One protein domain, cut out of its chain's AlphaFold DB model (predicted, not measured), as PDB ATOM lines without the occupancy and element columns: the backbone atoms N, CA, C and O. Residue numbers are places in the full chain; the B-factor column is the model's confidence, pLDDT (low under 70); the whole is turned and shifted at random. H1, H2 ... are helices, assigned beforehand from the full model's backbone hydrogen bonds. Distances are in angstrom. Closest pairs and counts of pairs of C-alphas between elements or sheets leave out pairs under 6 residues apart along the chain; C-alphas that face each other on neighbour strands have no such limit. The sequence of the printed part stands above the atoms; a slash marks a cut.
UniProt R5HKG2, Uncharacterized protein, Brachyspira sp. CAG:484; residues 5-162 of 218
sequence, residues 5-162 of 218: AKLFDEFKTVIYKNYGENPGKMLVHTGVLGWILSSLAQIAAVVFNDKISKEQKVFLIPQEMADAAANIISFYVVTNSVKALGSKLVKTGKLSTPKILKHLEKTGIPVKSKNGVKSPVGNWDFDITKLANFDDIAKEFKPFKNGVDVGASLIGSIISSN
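AT A GLANCE: This is residues 5 to 162 of the 218 residues of an uncharacterized protein of Brachyspira sp. CAG:484 (UniProt R5HKG2). What shape is it? H2, H3 and H5 form an up-and-down bundle; residues 5 to 11 of H1 stick out, and H4 with loop residues 107 to 133 makes a head. How large? The printed part, 158 residues with five named helices, is all helix in class and only just loose, close to extended: radius of gyration of the C-alphas 22.4 A, spans 77 by 45 by 19 A.

IN THESE COORDINATES: Where is H1? It is residues 5 to 20, from C-alpha 5 at (441.493, 389.751, 411.661). And the others? H2 is 23 to 48, H3 54 to 91, H4 98 to 106, H5 134 to 162, to C-alpha 162 at (443.425, 409.028, 373.520).

HOW THE PARTS SIT: Which helices touch? H2 and H3, a hairpin, touch, with closest C-alphas Val 32 and Ile 72, 5.7 A apart; H5 touches H2, H3 and H4. Backbones? H1, H2 and H4 have every O i to N i+4 pair within hydrogen-bond range, H3 32 of 34, H5 21 of 25.

THE WHOLE: Any cut? The printed part has none. Low confidence? No printed residue is under 70.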
ATOM      1  N   ALA A   5     442.660 390.378 412.287       86.69
ATOM      2  CA  ALA A   5     441.493 389.751 411.661       86.69
ATOM      3  C   ALA A   5     440.321 390.736 411.500       86.69
ATOM      4  O   ALA A   5     439.722 390.826 410.432       86.69
ATOM      5  N   LYS A   6     440.050 391.548 412.531       88.38
ATOM      6  CA  LYS A   6     438.983 392.555 412.489       88.38
ATOM      7  C   LYS A   6     439.300 393.684 411.503       88.38
ATOM      8  O   LYS A   6     438.405 394.148 410.805       88.38
ATOM      9  N   LEU A   7     440.567 394.092 411.403       89.50
ATOM     10  CA  LEU A   7     441.022 395.053 410.390       89.50
ATOM     11  C   LEU A   7     440.876 394.494 408.969       89.50
ATOM     12  O   LEU A   7     440.442 395.212 408.070       89.50
ATOM     13  N   PHE A   8     441.185 393.212 408.767       89.94
ATOM     14  CA  PHE A   8     441.037 392.548 407.473       89.94
ATOM     15  C   PHE A   8     439.568 392.400 407.050       89.94
ATOM     16  O   PHE A   8     439.235 392.651 405.892       89.94
ATOM     17  N   ASP A   9     438.670 392.053 407.972       90.12
ATOM     18  CA  ASP A   9     437.234 391.971 407.684       90.12
ATOM     19  C   ASP A   9     436.617 393.345 407.394       90.12
ATOM     20  O   ASP A   9     435.831 393.485 406.451       90.12
ATOM     21  N   GLU A  10     437.016 394.383 408.135       90.38
ATOM     22  CA  GLU A  10     436.616 395.764 407.847       90.38
ATOM     23  C   GLU A  10     437.117 396.202 406.461       90.38
ATOM     24  O   GLU A  10     436.345 396.752 405.673       90.38
ATOM     25  N   PHE A  11     438.366 395.883 406.113       88.06
ATOM     26  CA  PHE A  11     438.931 396.165 404.794       88.06
ATOM     27  C   PHE A  11     438.177 395.447 403.668       88.06
ATOM     28  O   PHE A  11     437.728 396.100 402.724       88.06
ATOM     29  N   LYS A  12     437.959 394.129 403.775       88.44
ATOM     30  CA  LYS A  12     437.160 393.363 402.801       88.44
ATOM     31  C   LYS A  12     435.770 393.963 402.623       88.44
ATOM     32  O   LYS A  12     435.306 394.104 401.495       88.44
ATOM     33  N   THR A  13     435.123 394.362 403.717       87.75
ATOM     34  CA  THR A  13     433.802 395.004 403.678       87.75
ATOM     35  C   THR A  13     433.837 396.323 402.907       87.75
ATOM     36  O   THR A  13     432.955 396.585 402.086       87.75
ATOM     37  N   VAL A  14     434.864 397.149 403.128       86.19
ATOM     38  CA  VAL A  14     435.062 398.414 402.406       86.19
ATOM     39  C   VAL A  14     435.286 398.167 400.915       86.19
ATOM     40  O   VAL A  14     434.664 398.848 400.098       86.19
ATOM     41  N   ILE A  15     436.125 397.190 400.561       85.75
ATOM     42  CA  ILE A  15     436.388 396.806 399.170       85.75
ATOM     43  C   ILE A  15     435.108 396.303 398.503       85.75
ATOM     44  O   ILE A  15     434.746 396.788 397.434       85.75
ATOM     45  N   TYR A  16     434.372 395.396 399.143       83.12
ATOM     46  CA  TYR A  16     433.132 394.853 398.592       83.12
ATOM     47  C   TYR A  16     432.092 395.950 398.324       83.12
ATOM     48  O   TYR A  16     431.603 396.072 397.201       83.12
ATOM     49  N   LYS A  17     431.819 396.816 399.310       81.88
ATOM     50  CA  LYS A  17     430.828 397.897 399.166       81.88
ATOM     51  C   LYS A  17     431.231 398.944 398.126       81.88
ATOM     52  O   LYS A  17     430.383 399.456 397.402       81.88
ATOM     53  N   ASN A  18     432.515 399.295 398.038       80.06
ATOM     54  CA  ASN A  18     432.958 400.341 397.109       80.06
ATOM     55  C   ASN A  18     433.234 399.838 395.692       80.06
ATOM     56  O   ASN A  18     433.085 400.614 394.745       80.06
ATOM     57  N   TYR A  19     433.658 398.583 395.550       83.19
ATOM     58  CA  TYR A  19     434.228 398.055 394.312       83.19
ATOM     59  C   TYR A  19     433.533 396.783 393.817       83.19
ATOM     60  O   TYR A  19     433.365 396.637 392.611       83.19
ATOM     61  N   GLY A  20     433.055 395.915 394.715       78.19
ATOM     62  CA  GLY A  20     432.263 394.733 394.352       78.19
ATOM     63  C   GLY A  20     430.863 395.090 393.845       78.19
ATOM     64  O   GLY A  20     430.436 394.621 392.795       78.19
ATOM     65  N   GLU A  21     430.166 395.990 394.542       79.50
ATOM     66  CA  GLU A  21     428.823 396.440 394.140       79.50
ATOM     67  C   GLU A  21     428.846 397.474 393.001       79.50
ATOM     68  O   GLU A  21     427.832 397.690 392.331       79.50
ATOM     69  N   ASN A  22     430.001 398.104 392.757       79.44
ATOM     70  CA  ASN A  22     430.190 399.136 391.738       79.44
ATOM     71  C   ASN A  22     431.501 398.919 390.956       79.44
ATOM     72  O   ASN A  22     432.452 399.699 391.099       79.44
ATOM     73  N   PRO A  23     431.562 397.891 390.092       82.81
ATOM     74  CA  PRO A  23     432.781 397.542 389.361       82.81
ATOM     75  C   PRO A  23     433.266 398.669 388.435       82.81
ATOM     76  O   PRO A  23     434.466 398.846 388.253       82.81
ATOM     77  N   GLY A  24     432.363 399.512 387.919       78.00
ATOM     78  CA  GLY A  24     432.757 400.705 387.162       78.00
ATOM     79  C   GLY A  24     433.534 401.725 388.007       78.00
ATOM     80  O   GLY A  24     434.449 402.366 387.509       78.00
ATOM     81  N   LYS A  25     433.215 401.883 389.304       81.69
ATOM     82  CA  LYS A  25     433.985 402.755 390.218       81.69
ATOM     83  C   LYS A  25     435.364 402.164 390.511       81.69
ATOM     84  O   LYS A  25     436.338 402.911 390.552       81.69
ATOM     85  N   MET A  26     435.442 400.840 390.668       86.12
ATOM     86  CA  MET A  26     436.714 400.131 390.807       86.12
ATOM     87  C   MET A  26     437.626 400.418 389.617       86.12
ATOM     88  O   MET A  26     438.743 400.869 389.829       86.12
ATOM     89  N   LEU A  27     437.116 400.238 388.393       84.25
ATOM     90  CA  LEU A  27     437.862 400.473 387.157       84.25
ATOM     91  C   LEU A  27     438.443 401.893 387.093       84.25
ATOM     92  O   LEU A  27     439.604 402.080 386.738       84.25
ATOM     93  N   VAL A  28     437.647 402.898 387.472       84.69
ATOM     94  CA  VAL A  28     438.108 404.290 387.481       84.69
ATOM     95  C   VAL A  28     439.224 404.494 388.509       84.69
ATOM     96  O   VAL A  28     440.256 405.084 388.205       84.69
ATOM     97  N   HIS A  29     439.040 404.000 389.733       86.81
ATOM     98  CA  HIS A  29     440.003 404.214 390.812       86.81
ATOM     99  C   HIS A  29     441.324 403.471 390.576       86.81
ATOM    100  O   HIS A  29     442.388 404.036 390.818       86.81
ATOM    101  N   THR A  30     441.274 402.230 390.087       88.12
ATOM    102  CA  THR A  30     442.488 401.468 389.762       88.12
ATOM    103  C   THR A  30     443.227 402.079 388.577       88.12
ATOM    104  O   THR A  30     444.453 402.148 388.613       88.12
ATOM    105  N   GLY A  31     442.506 402.604 387.579       85.69
ATOM    106  CA  GLY A  31     443.098 403.376 386.487       85.69
ATOM    107  C   GLY A  31     443.847 404.613 386.989       85.69
ATOM    108  O   GLY A  31     445.018 404.797 386.664       85.69
ATOM    109  N   VAL A  32     443.215 405.426 387.845       88.38
ATOM    110  CA  VAL A  32     443.851 406.613 388.454       88.38
ATOM    111  C   VAL A  32     445.084 406.236 389.275       88.38
ATOM    112  O   VAL A  32     446.120 406.886 389.151       88.38
ATOM    113  N   LEU A  33     445.006 405.174 390.083       89.38
ATOM    114  CA  LEU A  33     446.153 404.696 390.855       89.38
ATOM    115  C   LEU A  33     447.318 404.291 389.939       89.38
ATOM    116  O   LEU A  33     448.463 404.636 390.225       89.38
ATOM    117  N   GLY A  34     447.025 403.615 388.825       89.25
ATOM    118  CA  GLY A  34     448.019 403.267 387.810       89.25
ATOM    119  C   GLY A  34     448.730 404.494 387.239       89.25
ATOM    120  O   GLY A  34     449.956 404.507 387.157       89.25
ATOM    121  N   TRP A  35     447.987 405.560 386.926       89.12
ATOM    122  CA  TRP A  35     448.566 406.823 386.455       89.12
ATOM    123  C   TRP A  35     449.458 407.501 387.497       89.12
ATOM    124  O   TRP A  35     450.545 407.963 387.153       89.12
ATOM    125  N   ILE A  36     449.042 407.517 388.767       89.38
ATOM    126  CA  ILE A  36     449.848 408.075 389.864       89.38
ATOM    127  C   ILE A  36     451.175 407.321 389.984       89.38
ATOM    128  O   ILE A  36     452.236 407.940 389.996       89.38
ATOM    129  N   LEU A  37     451.125 405.988 390.044       92.00
ATOM    130  CA  LEU A  37     452.326 405.160 390.167       92.00
ATOM    131  C   LEU A  37     453.248 405.306 388.948       92.00
ATOM    132  O   LEU A  37     454.461 405.405 389.112       92.00
ATOM    133  N   SER A  38     452.675 405.378 387.743       90.25
ATOM    134  CA  SER A  38     453.421 405.599 386.498       90.25
ATOM    135  C   SER A  38     454.154 406.945 386.504       90.25
ATOM    136  O   SER A  38     455.358 406.995 386.257       90.25
ATOM    137  N   SER A  39     453.464 408.026 386.878       90.25
ATOM    138  CA  SER A  39     454.069 409.359 386.979       90.25
ATOM    139  C   SER A  39     455.167 409.419 388.037       90.25
ATOM    140  O   SER A  39     456.240 409.962 387.783       90.25
ATOM    141  N   LEU A  40     454.951 408.807 389.207       90.62
ATOM    142  CA  LEU A  40     455.980 408.724 390.247       90.62
ATOM    143  C   LEU A  40     457.235 408.010 389.740       90.62
ATOM    144  O   LEU A  40     458.344 408.478 389.994       90.62
ATOM    145  N   ALA A  41     457.072 406.917 388.994       92.31
ATOM    146  CA  ALA A  41     458.191 406.208 388.387       92.31
ATOM    147  C   ALA A  41     458.928 407.075 387.349       92.31
ATOM    148  O   ALA A  41     460.158 407.116 387.357       92.31
ATOM    149  N   GLN A  42     458.201 407.808 386.499       90.94
ATOM    150  CA  GLN A  42     458.782 408.723 385.507       90.94
ATOM    151  C   GLN A  42     459.549 409.872 386.173       90.94
ATOM    152  O   GLN A  42     460.696 410.142 385.816       90.94
ATOM    153  N   ILE A  43     458.967 410.501 387.196       91.94
ATOM    154  CA  ILE A  43     459.620 411.564 387.969       91.94
ATOM    155  C   ILE A  43     460.873 411.024 388.662       91.94
ATOM    156  O   ILE A  43     461.928 411.649 388.573       91.94
ATOM    157  N   ALA A  44     460.794 409.857 389.309       92.06
ATOM    158  CA  ALA A  44     461.953 409.226 389.935       92.06
ATOM    159  C   ALA A  44     463.059 408.947 388.905       92.06
ATOM    160  O   ALA A  44     464.218 409.283 389.147       92.06
ATOM    161  N   ALA A  45     462.708 408.422 387.729       92.06
ATOM    162  CA  ALA A  45     463.659 408.203 386.646       92.06
ATOM    163  C   ALA A  45     464.336 409.511 386.203       92.06
ATOM    164  O   ALA A  45     465.547 409.526 386.009       92.06
ATOM    165  N   VAL A  46     463.603 410.625 386.100       90.62
ATOM    166  CA  VAL A  46     464.191 411.941 385.786       90.62
ATOM    167  C   VAL A  46     465.112 412.431 386.908       90.62
ATOM    168  O   VAL A  46     466.197 412.945 386.635       90.62
ATOM    169  N   VAL A  47     464.708 412.269 388.169       89.44
ATOM    170  CA  VAL A  47     465.474 412.722 389.341       89.44
ATOM    171  C   VAL A  47     466.803 411.976 389.462       89.44
ATOM    172  O   VAL A  47     467.840 412.627 389.607       89.44
ATOM    173  N   PHE A  48     466.788 410.647 389.349       92.62
ATOM    174  CA  PHE A  48     467.966 409.791 389.546       92.62
ATOM    175  C   PHE A  48     468.822 409.595 388.289       92.62
ATOM    176  O   PHE A  48     469.849 408.927 388.346       92.62
ATOM    177  N   ASN A  49     468.434 410.164 387.146       92.06
ATOM    178  CA  ASN A  49     469.239 410.078 385.934       92.06
ATOM    179  C   ASN A  49     470.306 411.180 385.902       92.06
ATOM    180  O   ASN A  49     469.997 412.367 385.758       92.06
ATOM    181  N   ASP A  50     471.569 410.775 386.007       91.25
ATOM    182  CA  ASP A  50     472.731 411.671 385.986       91.25
ATOM    183  C   ASP A  50     473.040 412.233 384.590       91.25
ATOM    184  O   ASP A  50     473.741 413.234 384.464       91.25
ATOM    185  N   LYS A  51     472.478 411.637 383.527       92.38
ATOM    186  CA  LYS A  51     472.611 412.134 382.147       92.38
ATOM    187  C   LYS A  51     471.725 413.348 381.864       92.38
ATOM    188  O   LYS A  51     471.916 414.009 380.848       92.38
ATOM    189  N   ILE A  52     470.743 413.624 382.725       86.75
ATOM    190  CA  ILE A  52     469.863 414.789 382.610       86.75
ATOM    191  C   ILE A  52     470.461 415.908 383.460       86.75
ATOM    192  O   ILE A  52     470.673 415.738 384.662       86.75
ATOM    193  N   SER A  53     470.718 417.068 382.855       88.94
ATOM    194  CA  SER A  53     471.302 418.195 383.588       88.94
ATOM    195  C   SER A  53     470.325 418.744 384.638       88.94
ATOM    196  O   SER A  53     469.104 418.597 384.519       88.94
ATOM    197  N   LYS A  54     470.839 419.416 385.676       84.44
ATOM    198  CA  LYS A  54     469.987 420.027 386.714       84.44
ATOM    199  C   LYS A  54     468.998 421.024 386.109       84.44
ATOM    200  O   LYS A  54     467.843 421.069 386.519       84.44
ATOM    201  N   GLU A  55     469.430 421.762 385.094       82.31
ATOM    202  CA  GLU A  55     468.614 422.723 384.357       82.31
ATOM    203  C   GLU A  55     467.469 422.016 383.623       82.31
ATOM    204  O   GLU A  55     466.334 422.478 383.687       82.31
ATOM    205  N   GLN A  56     467.732 420.870 382.988       82.50
ATOM    206  CA  GLN A  56     466.700 420.076 382.314       82.50
ATOM    207  C   GLN A  56     465.691 419.484 383.308       82.50
ATOM    208  O   GLN A  56     464.489 419.516 383.043       82.50
ATOM    209  N   LYS A  57     466.140 419.015 384.482       87.38
ATOM    210  CA  LYS A  57     465.253 418.463 385.528       87.38
ATOM    211  C   LYS A  57     464.202 419.474 385.997       87.38
ATOM    212  O   LYS A  57     463.044 419.099 386.169       87.38
ATOM    213  N   VAL A  58     464.569 420.753 386.128       84.94
ATOM    214  CA  VAL A  58     463.648 421.839 386.528       84.94
ATOM    215  C   VAL A  58     462.509 422.044 385.519       84.94
ATOM    216  O   VAL A  58     461.440 422.517 385.898       84.94
ATOM    217  N   PHE A  59     462.692 421.657 384.253       82.56
ATOM    218  CA  PHE A  59     461.633 421.708 383.242       82.56
ATOM    219  C   PHE A  59     460.879 420.389 383.091       82.56
ATOM    220  O   PHE A  59     459.670 420.421 382.875       82.56
ATOM    221  N   LEU A  60     461.574 419.255 383.183       85.56
ATOM    222  CA  LEU A  60     460.987 417.934 382.960       85.56
ATOM    223  C   LEU A  60     460.075 417.516 384.115       85.56
ATOM    224  O   LEU A  60     458.949 417.107 383.870       85.56
ATOM    225  N   ILE A  61     460.500 417.695 385.370       87.88
ATOM    226  CA  ILE A  61     459.707 417.256 386.531       87.88
ATOM    227  C   ILE A  61     458.321 417.932 386.560       87.88
ATOM    228  O   ILE A  61     457.324 417.216 386.654       87.88
ATOM    229  N   PRO A  62     458.192 419.269 386.403       86.00
ATOM    230  CA  PRO A  62     456.872 419.896 386.334       86.00
ATOM    231  C   PRO A  62     456.037 419.453 385.127       86.00
ATOM    232  O   PRO A  62     454.813 419.447 385.221       86.00
ATOM    233  N   GLN A  63     456.668 419.089 384.004       83.88
ATOM    234  CA  GLN A  63     455.959 418.580 382.826       83.88
ATOM    235  C   GLN A  63     455.384 417.184 383.071       83.88
ATOM    236  O   GLN A  63     454.213 416.976 382.778       83.88
ATOM    237  N   GLU A  64     456.153 416.271 383.672       86.06
ATOM    238  CA  GLU A  64     455.668 414.929 384.036       86.06
ATOM    239  C   GLU A  64     454.541 415.002 385.080       86.06
ATOM    240  O   GLU A  64     453.555 414.268 385.012       86.06
ATOM    241  N   MET A  65     454.628 415.950 386.022       88.19
ATOM    242  CA  MET A  65     453.540 416.215 386.967       88.19
ATOM    243  C   MET A  65     452.293 416.781 386.276       88.19
ATOM    244  O   MET A  65     451.175 416.378 386.599       88.19
ATOM    245  N   ALA A  66     452.463 417.718 385.339       87.12
ATOM    246  CA  ALA A  66     451.354 418.305 384.593       87.12
ATOM    247  C   ALA A  66     450.675 417.279 383.674       87.12
ATOM    248  O   ALA A  66     449.448 417.268 383.586       87.12
ATOM    249  N   ASP A  67     451.445 416.394 383.040       86.06
ATOM    250  CA  ASP A  67     450.931 415.299 382.214       86.06
ATOM    251  C   ASP A  67     450.124 414.298 383.049       86.06
ATOM    252  O   ASP A  67     449.012 413.913 382.681       86.06
ATOM    253  N   ALA A  68     450.629 413.939 384.229       89.44
ATOM    254  CA  ALA A  68     449.908 413.081 385.158       89.44
ATOM    255  C   ALA A  68     448.619 413.730 385.664       89.44
ATOM    256  O   ALA A  68     447.569 413.089 385.686       89.44
ATOM    257  N   ALA A  69     448.671 415.013 386.027       90.69
ATOM    258  CA  ALA A  69     447.494 415.761 386.449       90.69
ATOM    259  C   ALA A  69     446.449 415.836 385.328       90.69
ATOM    260  O   ALA A  69     445.271 415.577 385.580       90.69
ATOM    261  N   ALA A  70     446.874 416.129 384.095       90.25
ATOM    262  CA  ALA A  70     445.997 416.153 382.933       90.25
ATOM    263  C   ALA A  70     445.314 414.795 382.733       90.25
ATOM    264  O   ALA A  70     444.089 414.767 382.681       90.25
ATOM    265  N   ASN A  71     446.076 413.693 382.719       89.88
ATOM    266  CA  ASN A  71     445.544 412.332 382.584       89.88
ATOM    267  C   ASN A  71     444.568 411.972 383.703       89.88
ATOM    268  O   ASN A  71     443.480 411.478 383.437       89.88
ATOM    269  N   ILE A  72     444.924 412.214 384.966       91.06
ATOM    270  CA  ILE A  72     444.081 411.842 386.107       91.06
ATOM    271  C   ILE A  72     442.768 412.628 386.086       91.06
ATOM    272  O   ILE A  72     441.693 412.042 386.243       91.06
ATOM    273  N   ILE A  73     442.841 413.948 385.886       91.69
ATOM    274  CA  ILE A  73     441.667 414.824 385.907       91.69
ATOM    275  C   ILE A  73     440.768 414.517 384.714       91.69
ATOM    276  O   ILE A  73     439.570 414.291 384.901       91.69
ATOM    277  N   SER A  74     441.327 414.470 383.501       92.31
ATOM    278  CA  SER A  74     440.557 414.158 382.298       92.31
ATOM    279  C   SER A  74     439.914 412.781 382.436       92.31
ATOM    280  O   SER A  74     438.717 412.627 382.190       92.31
ATOM    281  N   PHE A  75     440.670 411.765 382.857       92.12
ATOM    282  CA  PHE A  75     440.185 410.399 382.994       92.12
ATOM    283  C   PHE A  75     439.040 410.344 383.990       92.12
ATOM    284  O   PHE A  75     437.976 409.823 383.661       92.12
ATOM    285  N   TYR A  76     439.210 410.931 385.175       90.75
ATOM    286  CA  TYR A  76     438.184 410.895 386.206       90.75
ATOM    287  C   TYR A  76     436.910 411.631 385.773       90.75
ATOM    288  O   TYR A  76     435.812 411.088 385.909       90.75
ATOM    289  N   VAL A  77     437.039 412.844 385.226       92.75
ATOM    290  CA  VAL A  77     435.897 413.682 384.826       92.75
ATOM    291  C   VAL A  77     435.136 413.053 383.664       92.75
ATOM    292  O   VAL A  77     433.923 412.855 383.750       92.75
ATOM    293  N   VAL A  78     435.834 412.707 382.585       93.88
ATOM    294  CA  VAL A  78     435.213 412.185 381.362       93.88
ATOM    295  C   VAL A  78     434.597 410.820 381.634       93.88
ATOM    296  O   VAL A  78     433.428 410.597 381.319       93.88
ATOM    297  N   THR A  79     435.336 409.927 382.295       92.94
ATOM    298  CA  THR A  79     434.856 408.570 382.567       92.94
ATOM    299  C   THR A  79     433.625 408.574 383.462       92.94
ATOM    300  O   THR A  79     432.632 407.920 383.140       92.94
ATOM    301  N   ASN A  80     433.632 409.356 384.548       90.94
ATOM    302  CA  ASN A  80     432.457 409.461 385.412       90.94
ATOM    303  C   ASN A  80     431.274 410.139 384.717       90.94
ATOM    304  O   ASN A  80     430.136 409.762 384.988       90.94
ATOM    305  N   SER A  81     431.512 411.085 383.805       94.19
ATOM    306  CA  SER A  81     430.440 411.730 383.037       94.19
ATOM    307  C   SER A  81     429.760 410.742 382.089       94.19
ATOM    308  O   SER A  81     428.537 410.605 382.108       94.19
ATOM    309  N   VAL A  82     430.541 409.980 381.317       95.00
ATOM    310  CA  VAL A  82     430.007 408.951 380.407       95.00
ATOM    311  C   VAL A  82     429.308 407.842 381.195       95.00
ATOM    312  O   VAL A  82     428.196 407.440 380.846       95.00
ATOM    313  N   LYS A  83     429.891 407.405 382.318       93.94
ATOM    314  CA  LYS A  83     429.246 406.475 383.253       93.94
ATOM    315  C   LYS A  83     427.917 407.019 383.773       93.94
ATOM    316  O   LYS A  83     426.932 406.289 383.768       93.94
ATOM    317  N   ALA A  84     427.864 408.275 384.219       93.69
ATOM    318  CA  ALA A  84     426.643 408.890 384.736       93.69
ATOM    319  C   ALA A  84     425.539 408.926 383.673       93.69
ATOM    320  O   ALA A  84     424.387 408.613 383.983       93.69
ATOM    321  N   LEU A  85     425.894 409.225 382.420       96.12
ATOM    322  CA  LEU A  85     424.973 409.146 381.289       96.12
ATOM    323  C   LEU A  85     424.475 407.714 381.070       96.12
ATOM    324  O   LEU A  85     423.265 407.506 381.053       96.12
ATOM    325  N   GLY A  86     425.365 406.720 380.989       96.00
ATOM    326  CA  GLY A  86     424.988 405.308 380.847       96.00
ATOM    327  C   GLY A  86     424.066 404.827 381.973       96.00
ATOM    328  O   GLY A  86     422.984 404.299 381.723       96.00
ATOM    329  N   SER A  87     424.429 405.124 383.222       94.94
ATOM    330  CA  SER A  87     423.600 404.884 384.406       94.94
ATOM    331  C   SER A  87     422.220 405.535 384.285       94.94
ATOM    332  O   SER A  87     421.215 404.900 384.607       94.94
ATOM    333  N   LYS A  88     422.147 406.793 383.831       96.00
ATOM    334  CA  LYS A  88     420.878 407.516 383.671       96.00
ATOM    335  C   LYS A  88     420.026 406.915 382.552       96.00
ATOM    336  O   LYS A  88     418.817 406.787 382.723       96.00
ATOM    337  N   LEU A  89     420.630 406.481 381.446       96.75
ATOM    338  CA  LEU A  89     419.922 405.773 380.374       96.75
ATOM    339  C   LEU A  89     419.286 404.475 380.883       96.75
ATOM    340  O   LEU A  89     418.147 404.179 380.528       96.75
ATOM    341  N   VAL A  90     419.977 403.745 381.763       96.62
ATOM    342  CA  VAL A  90     419.428 402.522 382.363       96.62
ATOM    343  C   VAL A  90     418.319 402.822 383.364       96.62
ATOM    344  O   VAL A  90     417.246 402.230 383.288       96.62
ATOM    345  N   LYS A  91     418.531 403.786 384.268       96.25
ATOM    346  CA  LYS A  91     417.526 404.195 385.265       96.25
ATOM    347  C   LYS A  91     416.230 404.698 384.645       96.25
ATOM    348  O   LYS A  91     415.158 404.362 385.126       96.25
ATOM    349  N   THR A  92     416.332 405.459 383.563       96.06
ATOM    350  CA  THR A  92     415.170 405.983 382.830       96.06
ATOM    351  C   THR A  92     414.505 404.923 381.956       96.06
ATOM    352  O   THR A  92     413.449 405.170 381.387       96.06
ATOM    353  N   GLY A  93     415.106 403.739 381.809       92.94
ATOM    354  CA  GLY A  93     414.628 402.690 380.915       92.94
ATOM    355  C   GLY A  93     414.829 402.989 379.427       92.94
ATOM    356  O   GLY A  93     414.385 402.193 378.603       92.94
ATOM    357  N   LYS A  94     415.523 404.086 379.065       93.94
ATOM    358  CA  LYS A  94     415.957 404.356 377.679       93.94
ATOM    359  C   LYS A  94     416.872 403.246 377.156       93.94
ATOM    360  O   LYS A  94     416.811 402.908 375.980       93.94
ATOM    361  N   LEU A  95     417.703 402.690 378.035       95.38
ATOM    362  CA  LEU A  95     418.487 401.486 377.795       95.38
ATOM    363  C   LEU A  95     418.034 400.418 378.789       95.38
ATOM    364  O   LEU A  95     418.229 400.563 379.989       95.38
ATOM    365  N   SER A  96     417.405 399.351 378.318       94.50
ATOM    366  CA  SER A  96     416.827 398.341 379.205       94.50
ATOM    367  C   SER A  96     416.803 396.975 378.538       94.50
ATOM    368  O   SER A  96     416.935 396.865 377.319       94.50
ATOM    369  N   THR A  97     416.624 395.924 379.333       94.25
ATOM    370  CA  THR A  97     416.456 394.562 378.819       94.25
ATOM    371  C   THR A  97     414.973 394.228 378.651       94.25
ATOM    372  O   THR A  97     414.129 394.760 379.381       94.25
ATOM    373  N   PRO A  98     414.615 393.288 377.756       93.75
ATOM    374  CA  PRO A  98     413.230 392.846 377.607       93.75
ATOM    375  C   PRO A  98     412.604 392.336 378.911       93.75
ATOM    376  O   PRO A  98     411.411 392.518 379.123       93.75
ATOM    377  N   LYS A  99     413.395 391.718 379.801       92.50
ATOM    378  CA  LYS A  99     412.921 391.252 381.114       92.50
ATOM    379  C   LYS A  99     412.482 392.413 382.010       92.50
ATOM    380  O   LYS A  99     411.402 392.345 382.589       92.50
ATOM    381  N   ILE A 100     413.292 393.473 382.090       93.12
ATOM    382  CA  ILE A 100     412.981 394.668 382.888       93.12
ATOM    383  C   ILE A 100     411.732 395.353 382.322       93.12
ATOM    384  O   ILE A 100     410.810 395.650 383.072       93.12
ATOM    385  N   LEU A 101     411.655 395.535 380.998       92.75
ATOM    386  CA  LEU A 101     410.490 396.154 380.355       92.75
ATOM    387  C   LEU A 101     409.201 395.349 380.581       92.75
ATOM    388  O   LEU A 101     408.192 395.921 380.978       92.75
ATOM    389  N   LYS A 102     409.242 394.020 380.419       93.00
ATOM    390  CA  LYS A 102     408.086 393.147 380.696       93.00
ATOM    391  C   LYS A 102     407.639 393.212 382.155       93.00
ATOM    392  O   LYS A 102     406.451 393.088 382.429       93.00
ATOM    393  N   HIS A 103     408.572 393.361 383.096       91.19
ATOM    394  CA  HIS A 103     408.223 393.527 384.504       91.19
ATOM    395  C   HIS A 103     407.492 394.856 384.741       91.19
ATOM    396  O   HIS A 103     406.442 394.848 385.376       91.19
ATOM    397  N   LEU A 104     407.980 395.958 384.159       91.19
ATOM    398  CA  LEU A 104     407.319 397.267 384.239       91.19
ATOM    399  C   LEU A 104     405.888 397.224 383.671       91.19
ATOM    400  O   LEU A 104     404.965 397.722 384.313       91.19
ATOM    401  N   GLU A 105     405.683 396.573 382.519       90.69
ATOM    402  CA  GLU A 105     404.341 396.385 381.942       90.69
ATOM    403  C   GLU A 105     403.416 395.603 382.884       90.69
ATOM    404  O   GLU A 105     402.274 396.004 383.105       90.69
ATOM    405  N   LYS A 106     403.911 394.505 383.475       90.12
ATOM    406  CA  LYS A 106     403.143 393.678 384.422       90.12
ATOM    407  C   LYS A 106     402.735 394.438 385.679       90.12
ATOM    408  O   LYS A 106     401.701 394.129 386.257       90.12
ATOM    409  N   THR A 107     403.525 395.423 386.090       87.38
ATOM    410  CA  THR A 107     403.247 396.256 387.266       87.38
ATOM    411  C   THR A 107     402.404 397.486 386.922       87.38
ATOM    412  O   THR A 107     402.290 398.402 387.727       87.38
ATOM    413  N   GLY A 108     401.826 397.529 385.715       84.44
ATOM    414  CA  GLY A 108     400.932 398.597 385.269       84.44
ATOM    415  C   GLY A 108     401.642 399.847 384.751       84.44
ATOM    416  O   GLY A 108     400.977 400.844 384.476       84.44
ATOM    417  N   ILE A 109     402.969 399.823 384.587       88.44
ATOM    418  CA  ILE A 109     403.721 400.945 384.022       88.44
ATOM    419  C   ILE A 109     403.751 400.780 382.497       88.44
ATOM    420  O   ILE A 109     404.376 399.843 381.991       88.44
ATOM    421  N   PRO A 110     403.112 401.680 381.731       86.44
ATOM    422  CA  PRO A 110     403.137 401.594 380.279       86.44
ATOM    423  C   PRO A 110     404.567 401.824 379.793       86.44
ATOM    424  O   PRO A 110     405.161 402.848 380.104       86.44
ATOM    425  N   VAL A 111     405.124 400.888 379.020       89.38
ATOM    426  CA  VAL A 111     406.470 401.038 378.425       89.38
ATOM    427  C   VAL A 111     406.434 401.685 377.039       89.38
ATOM    428  O   VAL A 111     407.448 402.188 376.559       89.38
ATOM    429  N   LYS A 112     405.263 401.711 376.393       85.25
ATOM    430  CA  LYS A 112     405.015 402.402 375.122       85.25
ATOM    431  C   LYS A 112     403.793 403.295 375.260       85.25
ATOM    432  O   LYS A 112     402.783 402.880 375.821       85.25
ATOM    433  N   SER A 113     403.883 404.506 374.722       81.56
ATOM    434  CA  SER A 113     402.737 405.408 374.655       81.56
ATOM    435  C   SER A 113     401.717 404.861 373.658       81.56
ATOM    436  O   SER A 113     402.051 404.641 372.494       81.56
ATOM    437  N   LYS A 114     400.481 404.632 374.102       79.38
ATOM    438  CA  LYS A 114     399.385 404.145 373.255       79.38
ATOM    439  C   LYS A 114     398.059 404.704 373.772       79.38
ATOM    440  O   LYS A 114     397.891 404.858 374.976       79.38
ATOM    441  N   ASN A 115     397.128 405.006 372.864       73.88
ATOM    442  CA  ASN A 115     395.764 405.456 373.181       73.88
ATOM    443  C   ASN A 115     395.708 406.632 374.182       73.88
ATOM    444  O   ASN A 115     394.972 406.587 375.159       73.88
ATOM    445  N   GLY A 116     396.529 407.669 373.977       74.81
ATOM    446  CA  GLY A 116     396.553 408.864 374.836       74.81
ATOM    447  C   GLY A 116     397.289 408.704 376.174       74.81
ATOM    448  O   GLY A 116     397.624 409.708 376.799       74.81
ATOM    449  N   VAL A 117     397.631 407.479 376.586       76.56
ATOM    450  CA  VAL A 117     398.442 407.221 377.784       76.56
ATOM    451  C   VAL A 117     399.921 407.355 377.425       76.56
ATOM    452  O   VAL A 117     400.445 406.592 376.609       76.56
ATOM    453  N   LYS A 118     400.607 408.341 378.015       84.38
ATOM    454  CA  LYS A 118     402.054 408.536 377.829       84.38
ATOM    455  C   LYS A 118     402.841 407.567 378.710       84.38
ATOM    456  O   LYS A 118     402.622 407.502 379.915       84.38
ATOM    457  N   SER A 119     403.789 406.859 378.103       89.38
ATOM    458  CA  SER A 119     404.776 406.059 378.829       89.38
ATOM    459  C   SER A 119     405.741 406.974 379.592       89.38
ATOM    460  O   SER A 119     406.335 407.861 378.969       89.38
ATOM    461  N   PRO A 120     405.937 406.784 380.910       90.56
ATOM    462  CA  PRO A 120     407.007 407.458 381.636       90.56
ATOM    463  C   PRO A 120     408.381 406.840 381.320       90.56
ATOM    464  O   PRO A 120     409.406 407.503 381.476       90.56
ATOM    465  N   VAL A 121     408.416 405.592 380.838       90.88
ATOM    466  CA  VAL A 121     409.652 404.891 380.483       90.88
ATOM    467  C   VAL A 121     410.321 405.594 379.310       90.88
ATOM    468  O   VAL A 121     409.717 405.856 378.272       90.88
ATOM    469  N   GLY A 122     411.600 405.900 379.480       89.00
ATOM    470  CA  GLY A 122     412.398 406.651 378.531       89.00
ATOM    471  C   GLY A 122     412.389 408.163 378.769       89.00
ATOM    472  O   GLY A 122     413.149 408.861 378.095       89.00
ATOM    473  N   ASN A 123     411.591 408.691 379.703       92.94
ATOM    474  CA  ASN A 123     411.694 410.089 380.124       92.94
ATOM    475  C   ASN A 123     412.895 410.277 381.068       92.94
ATOM    476  O   ASN A 123     413.178 409.417 381.894       92.94
ATOM    477  N   TRP A 124     413.606 411.400 380.958       91.31
ATOM    478  CA  TRP A 124     414.793 411.695 381.766       91.31
ATOM    479  C   TRP A 124     414.512 411.875 383.263       91.31
ATOM    480  O   TRP A 124     415.445 411.711 384.053       91.31
ATOM    481  N   ASP A 125     413.266 412.185 383.624       92.25
ATOM    482  CA  ASP A 125     412.808 412.342 385.013       92.25
ATOM    483  C   ASP A 125     412.306 411.029 385.632       92.25
ATOM    484  O   ASP A 125     412.123 410.934 386.845       92.25
ATOM    485  N   PHE A 126     412.095 410.001 384.808       93.81
ATOM    486  CA  PHE A 126     411.678 408.687 385.272       93.81
ATOM    487  C   PHE A 126     412.874 407.898 385.812       93.81
ATOM    488  O   PHE A 126     413.956 407.899 385.226       93.81
ATOM    489  N   ASP A 127     412.679 407.199 386.929       94.75
ATOM    490  CA  ASP A 127     413.719 406.384 387.553       94.75
ATOM    491  C   ASP A 127     413.120 405.072 388.065       94.75
ATOM    492  O   ASP A 127     412.411 405.045 389.071       94.75
ATOM    493  N   ILE A 128     413.453 403.975 387.382       93.38
ATOM    494  CA  ILE A 128     413.041 402.609 387.730       93.38
ATOM    495  C   ILE A 128     413.451 402.259 389.168       93.38
ATOM    496  O   ILE A 128     412.751 401.512 389.841       93.38
ATOM    497  N   THR A 129     414.557 402.821 389.669       93.25
ATOM    498  CA  THR A 129     415.064 402.521 391.019       93.25
ATOM    499  C   THR A 129     414.265 403.178 392.141       93.25
ATOM    500  O   THR A 129     414.459 402.831 393.301       93.25
ATOM    501  N   LYS A 130     413.367 404.114 391.812       94.06
ATOM    502  CA  LYS A 130     412.492 404.797 392.776       94.06
ATOM    503  C   LYS A 130     411.088 404.192 392.848       94.06
ATOM    504  O   LYS A 130     410.245 404.709 393.575       94.06
ATOM    505  N   LEU A 131     410.818 403.138 392.082       91.00
ATOM    506  CA  LEU A 131     409.534 402.448 392.105       91.00
ATOM    507  C   LEU A 131     409.395 401.625 393.390       91.00
ATOM    508  O   LEU A 131     410.356 400.997 393.831       91.00
ATOM    509  N   ALA A 132     408.190 401.585 393.964       89.00
ATOM    510  CA  ALA A 132     407.922 400.845 395.202       89.00
ATOM    511  C   ALA A 132     408.200 399.334 395.072       89.00
ATOM    512  O   ALA A 132     408.599 398.693 396.035       89.00
ATOM    513  N   ASN A 133     408.040 398.781 393.870       89.38
ATOM    514  CA  ASN A 133     408.279 397.377 393.536       89.38
ATOM    515  C   ASN A 133     409.670 397.126 392.920       89.38
ATOM    516  O   ASN A 133     409.886 396.110 392.261       89.38
ATOM    517  N   PHE A 134     410.625 398.048 393.077       91.31
ATOM    518  CA  PHE A 134     411.958 397.890 392.488       91.31
ATOM    519  C   PHE A 134     412.680 396.624 392.972       91.31
ATOM    520  O   PHE A 134     413.411 396.002 392.196       91.31
ATOM    521  N   ASP A 135     412.463 396.215 394.223       92.50
ATOM    522  CA  ASP A 135     413.117 395.040 394.807       92.50
ATOM    523  C   ASP A 135     412.810 393.741 394.043       92.50
ATOM    524  O   ASP A 135     413.688 392.879 393.929       92.50
ATOM    525  N   ASP A 136     411.638 393.650 393.407       92.75
ATOM    526  CA  ASP A 136     411.224 392.494 392.607       92.75
ATOM    527  C   ASP A 136     412.088 392.309 391.350       92.75
ATOM    528  O   ASP A 136     412.322 391.184 390.900       92.75
ATOM    529  N   ILE A 137     412.595 393.410 390.781       93.25
ATOM    530  CA  ILE A 137     413.425 393.404 389.568       93.25
ATOM    531  C   ILE A 137     414.896 393.732 389.848       93.25
ATOM    532  O   ILE A 137     415.741 393.610 388.958       93.25
ATOM    533  N   ALA A 138     415.246 394.091 391.086       92.75
ATOM    534  CA  ALA A 138     416.586 394.531 391.470       92.75
ATOM    535  C   ALA A 138     417.682 393.514 391.112       92.75
ATOM    536  O   ALA A 138     418.778 393.913 390.711       92.75
ATOM    537  N   LYS A 139     417.392 392.209 391.211       93.25
ATOM    538  CA  LYS A 139     418.339 391.126 390.882       93.25
ATOM    539  C   LYS A 139     418.697 391.052 389.396       93.25
ATOM    540  O   LYS A 139     419.793 390.622 389.071       93.25
ATOM    541  N   GLU A 140     417.811 391.492 388.508       92.62
ATOM    542  CA  GLU A 140     418.061 391.551 387.058       92.62
ATOM    543  C   GLU A 140     418.552 392.952 386.649       92.62
ATOM    544  O   GLU A 140     419.434 393.098 385.802       92.62
ATOM    545  N   PHE A 141     418.033 394.001 387.296       95.12
ATOM    546  CA  PHE A 141     418.385 395.389 387.010       95.12
ATOM    547  C   PHE A 141     419.815 395.742 387.437       95.12
ATOM    548  O   PHE A 141     420.554 396.343 386.655       95.12
ATOM    549  N   LYS A 142     420.226 395.388 388.666       93.62
ATOM    550  CA  LYS A 142     421.543 395.773 389.207       93.62
ATOM    551  C   LYS A 142     422.702 395.208 388.372       93.62
ATOM    552  O   LYS A 142     423.564 396.003 388.003       93.62
ATOM    553  N   PRO A 143     422.736 393.911 387.997       93.69
ATOM    554  CA  PRO A 143     423.806 393.385 387.148       93.69
ATOM    555  C   PRO A 143     423.843 394.037 385.767       93.69
ATOM    556  O   PRO A 143     424.918 394.409 385.303       93.69
ATOM    557  N   PHE A 144     422.681 394.244 385.133       95.56
ATOM    558  CA  PHE A 144     422.612 394.913 383.833       95.56
ATOM    559  C   PHE A 144     423.158 396.343 383.903       95.56
ATOM    560  O   PHE A 144     424.039 396.713 383.126       95.56
ATOM    561  N   LYS A 145     422.699 397.128 384.885       95.19
ATOM    562  CA  LYS A 145     423.209 398.479 385.126       95.19
ATOM    563  C   LYS A 145     424.714 398.467 385.393       95.19
ATOM    564  O   LYS A 145     425.424 399.303 384.847       95.19
ATOM    565  N   ASN A 146     425.207 397.534 386.203       93.56
ATOM    566  CA  ASN A 146     426.632 397.424 386.503       93.56
ATOM    567  C   ASN A 146     427.456 397.106 385.246       93.56
ATOM    568  O   ASN A 146     428.516 397.697 385.060       93.56
ATOM    569  N   GLY A 147     426.958 396.240 384.359       94.31
ATOM    570  CA  GLY A 147     427.584 395.972 383.062       94.31
ATOM    571  C   GLY A 147     427.632 397.211 382.165       94.31
ATOM    572  O   GLY A 147     428.685 397.530 381.614       94.31
ATOM    573  N   VAL A 148     426.527 397.962 382.081       95.50
ATOM    574  CA  VAL A 148     426.488 399.243 381.354       95.50
ATOM    575  C   VAL A 148     427.451 400.256 381.968       95.50
ATOM    576  O   VAL A 148     428.173 400.917 381.232       95.50
ATOM    577  N   ASP A 149     427.510 400.362 383.295       93.88
ATOM    578  CA  ASP A 149     428.433 401.266 383.983       93.88
ATOM    579  C   ASP A 149     429.892 400.923 383.667       93.88
ATOM    580  O   ASP A 149     430.689 401.834 383.447       93.88
ATOM    581  N   VAL A 150     430.250 399.636 383.619       93.69
ATOM    582  CA  VAL A 150     431.592 399.185 383.218       93.69
ATOM    583  C   VAL A 150     431.867 399.543 381.760       93.69
ATOM    584  O   VAL A 150     432.879 400.182 381.485       93.69
ATOM    585  N   GLY A 151     430.962 399.210 380.834       95.19
ATOM    586  CA  GLY A 151     431.129 399.519 379.409       95.19
ATOM    587  C   GLY A 151     431.232 401.022 379.131       95.19
ATOM    588  O   GLY A 151     432.136 401.471 378.431       95.19
ATOM    589  N   ALA A 152     430.361 401.821 379.747       94.38
ATOM    590  CA  ALA A 152     430.394 403.277 379.666       94.38
ATOM    591  C   ALA A 152     431.689 403.850 380.261       94.38
ATOM    592  O   ALA A 152     432.271 404.772 379.693       94.38
ATOM    593  N   SER A 153     432.173 403.277 381.369       92.69
ATOM    594  CA  SER A 153     433.450 403.686 381.958       92.69
ATOM    595  C   SER A 153     434.629 403.357 381.031       92.69
ATOM    596  O   SER A 153     435.517 404.182 380.847       92.69
ATOM    597  N   LEU A 154     434.623 402.192 380.379       93.56
ATOM    598  CA  LEU A 154     435.643 401.839 379.388       93.56
ATOM    599  C   LEU A 154     435.634 402.812 378.202       93.56
ATOM    600  O   LEU A 154     436.679 403.352 377.847       93.56
ATOM    601  N   ILE A 155     434.466 403.117 377.636       94.75
ATOM    602  CA  ILE A 155     434.344 404.089 376.536       94.75
ATOM    603  C   ILE A 155     434.858 405.468 376.964       94.75
ATOM    604  O   ILE A 155     435.678 406.069 376.270       94.75
ATOM    605  N   GLY A 156     434.412 405.953 378.127       94.56
ATOM    606  CA  GLY A 156     434.863 407.230 378.674       94.56
ATOM    607  C   GLY A 156     436.378 407.273 378.880       94.56
ATOM    608  O   GLY A 156     437.007 408.275 378.547       94.56
ATOM    609  N   SER A 157     436.974 406.166 379.334       92.25
ATOM    610  CA  SER A 157     438.424 406.063 379.503       92.25
ATOM    611  C   SER A 157     439.191 406.155 378.185       92.25
ATOM    612  O   SER A 157     440.185 406.870 378.113       92.25
ATOM    613  N   ILE A 158     438.704 405.506 377.122       92.94
ATOM    614  CA  ILE A 158     439.336 405.529 375.795       92.94
ATOM    615  C   ILE A 158     439.304 406.946 375.221       92.94
ATOM    616  O   ILE A 158     440.321 407.436 374.734       92.94
ATOM    617  N   ILE A 159     438.153 407.619 375.312       94.25
ATOM    618  CA  ILE A 159     438.001 409.010 374.867       94.25
ATOM    619  C   ILE A 159     438.951 409.916 375.652       94.25
ATOM    620  O   ILE A 159     439.636 410.763 375.081       94.25
ATOM    621  N   SER A 160     439.016 409.727 376.967       93.50
ATOM    622  CA  SER A 160     439.837 410.571 377.816       93.50
ATOM    623  C   SER A 160     441.334 410.428 377.533       93.50
ATOM    624  O   SER A 160     442.019 411.422 377.284       93.50
ATOM    625  N   SER A 161     441.835 409.195 377.511       89.31
ATOM    626  CA  SER A 161     443.265 408.922 377.363       89.31
ATOM    627  C   SER A 161     443.780 409.184 375.947       89.31
ATOM    628  O   SER A 161     444.913 409.621 375.792       89.31
ATOM    629  N   ASN A 162     442.959 408.958 374.912       91.69
ATOM    630  CA  ASN A 162     443.425 409.028 373.520       91.69
ATOM    631  C   ASN A 162     443.026 410.309 372.784       91.69
ATOM    632  O   ASN A 162     443.592 410.595 371.733       91.69
TER     633      ASN A 162